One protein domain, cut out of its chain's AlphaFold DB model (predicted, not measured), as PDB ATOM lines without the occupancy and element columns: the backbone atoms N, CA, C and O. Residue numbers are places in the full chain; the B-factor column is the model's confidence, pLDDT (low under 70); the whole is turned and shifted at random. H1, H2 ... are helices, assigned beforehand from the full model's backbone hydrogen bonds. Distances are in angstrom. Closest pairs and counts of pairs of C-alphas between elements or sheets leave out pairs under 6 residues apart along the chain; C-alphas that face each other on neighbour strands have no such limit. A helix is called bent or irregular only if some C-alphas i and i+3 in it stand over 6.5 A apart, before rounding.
ATOM      1  N   HIS A 137      -5.552  26.268 101.085       93.12
ATOM      2  CA  HIS A 137      -6.645  27.219 101.293       93.12
ATOM      3  C   HIS A 137      -7.528  26.879 102.504       93.12
ATOM      4  O   HIS A 137      -7.916  27.797 103.224       93.12
ATOM      5  N   ASP A 138      -7.731  25.594 102.810       95.75
ATOM      6  CA  ASP A 138      -8.535  25.152 103.961       95.75
ATOM      7  C   ASP A 138      -7.984  25.688 105.300       95.75
ATOM      8  O   ASP A 138      -8.723  25.900 106.264       95.75
ATOM      9  N   ASN A 139      -6.672  25.955 105.374       95.50
ATOM     10  CA  ASN A 139      -6.049  26.520 106.571       95.50
ATOM     11  C   ASN A 139      -6.461  27.980 106.812       95.50
ATOM     12  O   ASN A 139      -6.448  28.436 107.955       95.50
ATOM     13  N   TYR A 140      -6.815  28.725 105.764       94.75
ATOM     14  CA  TYR A 140      -7.297  30.101 105.897       94.75
ATOM     15  C   TYR A 140      -8.736  30.135 106.410       94.75
ATOM     16  O   TYR A 140      -9.050  30.974 107.254       94.75
ATOM     17  N   ASP A 141      -9.571  29.183 105.990       95.19
ATOM     18  CA  ASP A 141     -10.930  29.019 106.519       95.19
ATOM     19  C   ASP A 141     -10.894  28.648 108.005       95.19
ATOM     20  O   ASP A 141     -11.588  29.256 108.825       95.19
ATOM     21  N   TRP A 142     -10.012  27.712 108.382       95.88
ATOM     22  CA  TRP A 142      -9.777  27.384 109.788       95.88
ATOM     23  C   TRP A 142      -9.301  28.604 110.585       95.88
ATOM     24  O   TRP A 142      -9.814  28.866 111.672       95.88
ATOM     25  N   LEU A 143      -8.351  29.380 110.047       95.31
ATOM     26  CA  LEU A 143      -7.833  30.576 110.713       95.31
ATOM     27  C   LEU A 143      -8.925  31.639 110.894       95.31
ATOM     28  O   LEU A 143      -9.006  32.253 111.956       95.31
ATOM     29  N   ALA A 144      -9.785  31.848 109.897       94.25
ATOM     30  CA  ALA A 144     -10.903  32.782 109.990       94.25
ATOM     31  C   ALA A 144     -11.902  32.369 111.086       94.25
ATOM     32  O   ALA A 144     -12.295  33.196 111.916       94.25
ATOM     33  N   ALA A 145     -12.253  31.080 111.146       95.25
ATOM     34  CA  ALA A 145     -13.094  30.537 112.209       95.25
ATOM     35  C   ALA A 145     -12.428  30.687 113.589       95.25
ATOM     36  O   ALA A 145     -13.053  31.169 114.531       95.25
ATOM     37  N   TYR A 146     -11.135  30.365 113.694       95.62
ATOM     38  CA  TYR A 146     -10.365  30.506 114.931       95.62
ATOM     39  C   TYR A 146     -10.338  31.955 115.437       95.62
ATOM     40  O   TYR A 146     -10.589  32.205 116.616       95.62
ATOM     41  N   LYS A 147     -10.099  32.926 114.547       94.81
ATOM     42  CA  LYS A 147     -10.115  34.357 114.884       94.81
ATOM     43  C   LYS A 147     -11.484  34.823 115.373       94.81
ATOM     44  O   LYS A 147     -11.537  35.589 116.329       94.81
ATOM     45  N   THR A 148     -12.564  34.318 114.776       95.00
ATOM     46  CA  THR A 148     -13.938  34.600 115.227       95.00
ATOM     47  C   THR A 148     -14.137  34.131 116.668       95.00
ATOM     48  O   THR A 148     -14.553  34.910 117.519       95.00
ATOM     49  N   THR A 149     -13.732  32.898 116.989       95.81
ATOM     50  CA  THR A 149     -13.803  32.376 118.363       95.81
ATOM     51  C   THR A 149     -12.938  33.174 119.345       95.81
ATOM     52  O   THR A 149     -13.338  33.389 120.489       95.81
ATOM     53  N   LEU A 150     -11.747  33.628 118.939       94.12
ATOM     54  CA  LEU A 150     -10.912  34.483 119.791       94.12
ATOM     55  C   LEU A 150     -11.580  35.828 120.097       94.12
ATOM     56  O   LEU A 150     -11.517  36.289 121.234       94.12
ATOM     57  N   GLU A 151     -12.223  36.437 119.102       92.69
ATOM     58  CA  GLU A 151     -12.950  37.700 119.251       92.69
ATOM     59  C   GLU A 151     -14.171  37.536 120.171       92.69
ATOM     60  O   GLU A 151     -14.356  38.319 121.103       92.69
ATOM     61  N   GLU A 152     -14.936  36.452 120.016       95.00
ATOM     62  CA  GLU A 152     -16.034  36.091 120.925       95.00
ATOM     63  C   GLU A 152     -15.551  35.895 122.369       95.00
ATOM     64  O   GLU A 152     -16.146  36.436 123.305       95.00
ATOM     65  N   ASN A 153     -14.442  35.173 122.563       94.94
ATOM     66  CA  ASN A 153     -13.848  34.955 123.882       94.94
ATOM     67  C   ASN A 153     -13.359  36.261 124.518       94.94
ATOM     68  O   ASN A 153     -13.532  36.461 125.722       94.94
ATOM     69  N   TYR A 154     -12.763  37.151 123.721       91.00
ATOM     70  CA  TYR A 154     -12.347  38.473 124.175       91.00
ATOM     71  C   TYR A 154     -13.552  39.288 124.654       91.00
ATOM     72  O   TYR A 154     -13.549  39.765 125.788       91.00
ATOM     73  N   HIS A 155     -14.613  39.380 123.848       90.81
ATOM     74  CA  HIS A 155     -15.828  40.101 124.228       90.81
ATOM     75  C   HIS A 155     -16.520  39.487 125.444       90.81
ATOM     76  O   HIS A 155     -17.005  40.218 126.307       90.81
ATOM     77  N   TYR A 156     -16.551  38.159 125.548       93.25
ATOM     78  CA  TYR A 156     -17.058  37.478 126.733       93.25
ATOM     79  C   TYR A 156     -16.265  37.881 127.982       93.25
ATOM     80  O   TYR A 156     -16.860  38.338 128.957       93.25
ATOM     81  N   LEU A 157     -14.931  37.785 127.936       90.94
ATOM     82  CA  LEU A 157     -14.061  38.158 129.052       90.94
ATOM     83  C   LEU A 157     -14.257  39.624 129.453       90.94
ATOM     84  O   LEU A 157     -14.463  39.912 130.629       90.94
ATOM     85  N   VAL A 158     -14.241  40.537 128.482       88.06
ATOM     86  CA  VAL A 158     -14.483  41.972 128.678       88.06
ATOM     87  C   VAL A 158     -15.820  42.217 129.379       88.06
ATOM     88  O   VAL A 158     -15.869  42.895 130.406       88.06
ATOM     89  N   ASN A 159     -16.899  41.616 128.879       88.31
ATOM     90  CA  ASN A 159     -18.233  41.781 129.449       88.31
ATOM     91  C   ASN A 159     -18.320  41.249 130.885       88.31
ATOM     92  O   ASN A 159     -18.934  41.891 131.738       88.31
ATOM     93  N   GLU A 160     -17.712  40.098 131.174       89.00
ATOM     94  CA  GLU A 160     -17.697  39.535 132.527       89.00
ATOM     95  C   GLU A 160     -16.859  40.377 133.494       89.00
ATOM     96  O   GLU A 160     -17.274  40.604 134.634       89.00
ATOM     97  N   LEU A 161     -15.725  40.922 133.042       86.31
ATOM     98  CA  LEU A 161     -14.928  41.838 133.854       86.31
ATOM     99  C   LEU A 161     -15.700  43.131 134.168       86.31
ATOM    100  O   LEU A 161     -15.671  43.582 135.313       86.31
ATOM    101  N   LEU A 162     -16.427  43.699 133.195       84.12
ATOM    102  CA  LEU A 162     -17.226  44.922 133.375       84.12
ATOM    103  C   LEU A 162     -18.415  44.729 134.329       84.12
ATOM    104  O   LEU A 162     -18.794  45.668 135.031       84.12
ATOM    105  N   LYS A 163     -18.999  43.524 134.378       84.69
ATOM    106  CA  LYS A 163     -20.043  43.158 135.353       84.69
ATOM    107  C   LYS A 163     -19.478  42.905 136.755       84.69
ATOM    108  O   LYS A 163     -20.194  43.065 137.743       84.69
ATOM    109  N   GLY A 164     -18.227  42.458 136.844       77.19
ATOM    110  CA  GLY A 164     -17.577  42.071 138.090       77.19
ATOM    111  C   GLY A 164     -17.173  43.252 138.983       77.19
ATOM    112  O   GLY A 164     -16.870  44.350 138.524       77.19
ATOM    113  N   GLN A 165     -17.076  42.997 140.294       64.38
ATOM    114  CA  GLN A 165     -16.621  43.993 141.281       64.38
ATOM    115  C   GLN A 165     -15.130  44.376 141.148       64.38
ATOM    116  O   GLN A 165     -14.661  45.311 141.795       64.38
ATOM    117  N   LEU A 166     -14.362  43.656 140.321       64.00
ATOM    118  CA  LEU A 166     -12.948  43.949 140.069       64.00
ATOM    119  C   LEU A 166     -12.776  45.298 139.357       64.00
ATOM    120  O   LEU A 166     -11.961  46.112 139.780       64.00
ATOM    121  N   ILE A 167     -13.589  45.573 138.333       60.91
ATOM    122  CA  ILE A 167     -13.518  46.830 137.580       60.91
ATOM    123  C   ILE A 167     -14.186  47.990 138.332       60.91
ATOM    124  O   ILE A 167     -13.765  49.141 138.203       60.91
ATOM    125  N   SER A 168     -15.201  47.731 139.167       60.19
ATOM    126  CA  SER A 168     -15.815  48.797 139.979       60.19
ATOM    127  C   SER A 168     -14.825  49.458 140.944       60.19
ATOM    128  O   SER A 168     -15.004  50.627 141.277       60.19
ATOM    129  N   ASN A 169     -13.773  48.736 141.339       60.69
ATOM    130  CA  ASN A 169     -12.747  49.194 142.276       60.69
ATOM    131  C   ASN A 169     -11.488  49.754 141.586       60.69
ATOM    132  O   ASN A 169     -10.523  50.102 142.265       60.69
ATOM    133  N   SER A 170     -11.456  49.830 140.253       60.91
ATOM    134  CA  SER A 170     -10.297  50.319 139.492       60.91
ATOM    135  C   SER A 170     -10.764  51.046 138.225       60.91
ATOM    136  O   SER A 170     -10.862  50.433 137.163       60.91
ATOM    137  N   PRO A 171     -11.078  52.355 138.325       62.06
ATOM    138  CA  PRO A 171     -11.612  53.156 137.218       62.06
ATOM    139  C   PRO A 171     -10.727  53.138 135.967       62.06
ATOM    140  O   PRO A 171     -11.242  53.119 134.856       62.06
ATOM    141  N   GLU A 172      -9.412  53.055 136.155       63.12
ATOM    142  CA  GLU A 172      -8.399  52.978 135.094       63.12
ATOM    143  C   GLU A 172      -8.582  51.746 134.189       63.12
ATOM    144  O   GLU A 172      -8.287  51.801 132.999       63.12
ATOM    145  N   LEU A 173      -9.139  50.645 134.714       60.91
ATOM    146  CA  LEU A 173      -9.434  49.444 133.923       60.91
ATOM    147  C   LEU A 173     -10.659  49.617 133.014       60.91
ATOM    148  O   LEU A 173     -10.765  48.898 132.026       60.91
ATOM    149  N   LYS A 174     -11.566  50.562 133.306       61.09
ATOM    150  CA  LYS A 174     -12.730  50.848 132.442       61.09
ATOM    151  C   LYS A 174     -12.356  51.585 131.164       61.09
ATOM    152  O   LYS A 174     -13.099  51.506 130.201       61.09
ATOM    153  N   GLU A 175     -11.255  52.331 131.165       58.69
ATOM    154  CA  GLU A 175     -10.790  53.058 129.976       58.69
ATOM    155  C   GLU A 175      -9.965  52.165 129.031       58.69
ATOM    156  O   GLU A 175      -9.714  52.537 127.887       58.69
ATOM    157  N   LEU A 176      -9.541  50.990 129.511       56.69
ATOM    158  CA  LEU A 176      -8.700  50.027 128.794       56.69
ATOM    159  C   LEU A 176      -9.488  48.886 128.125       56.69
ATOM    160  O   LEU A 176      -8.891  48.095 127.393       56.69
ATOM    161  N   ILE A 177     -10.789  48.783 128.408       57.75
ATOM    162  CA  ILE A 177     -11.699  47.704 128.004       57.75
ATOM    163  C   ILE A 177     -12.866  48.302 127.223       57.75
ATOM    164  O   ILE A 177     -13.183  47.751 126.146       57.75
TER     165      ILE A 177
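Overview. This is residues 137 to 177 of the 177 residues of a protein of Spiroplasma mirum ATCC 29335 (UniProt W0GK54). One long helix, H1, makes nearly the whole length of this rod, and at its far end two short helices, H2 and H3, fold the chain back in a small hook beside the last turns of H1. The other end of H1 is bare: residues 137 to 154, of which 138 to 154 belong to H1, stand free and stick out as a long arm. The printed part has 41 residues with three named helices, in the order H1, H2, H3, and no named strand, and its class is all helix. The whole is extended, with a radius of gyration of the C-alphas of 14.7 A, and the C-alphas span 47 by 15 by 8 A.

Arrangement. H1, residues 138 to 163, is the longest helix, and it touches no helix but is near two others. A tight link of one residue joins it to H2, residues 165 to 168. H1 and H2 are close but not clearly touching, and their closest C-alphas are those of Leu 161 and Ile 167, 6.4 A apart. A tight link of two residues then joins H2 to H3, residues 171 to 174. H2 and H3 are close but not clearly touching, with their closest C-alphas, those of Ile 167 and Leu 173, 6.1 A apart. H3 and H1 are also close but not clearly touching, and their closest C-alphas are those of Leu 162 and Lys 174, 7.5 A apart. In H1 every O i to N i+4 pair is within hydrogen-bond range. H2 and H3 are too short for such a pair; the one O i to N i+3 pair of H3 is within range, and that of H2 is not.

Along the chain. H1 begins at Asp 138, whose C-alpha is at (-8.535, 25.152, 103.961), and ends at Lys 163, whose C-alpha is at (-20.043, 43.158, 135.353). From first to last C-alpha it measures 38.0 A, and it is not bent. H2 measures 5.0 A from C-alpha 165 to C-alpha 168. H3 measures 5.4 A and ends at Lys 174, whose C-alpha is at (-12.730, 50.848, 132.442).

Size, cuts and confidence. The two C-alphas farthest apart are those of His 137 and Asn 169, at 46.9 A. The first and last printed C-alphas, those of His 137 and Ile 177, are 34.0 A apart, and Ile 177 is the chain's last residue. The printed part has no cut, and both links are tight. The mean pLDDT of the printed part is 82.1; residues 165 to 177 are under 70, while H1 has a mean of 93.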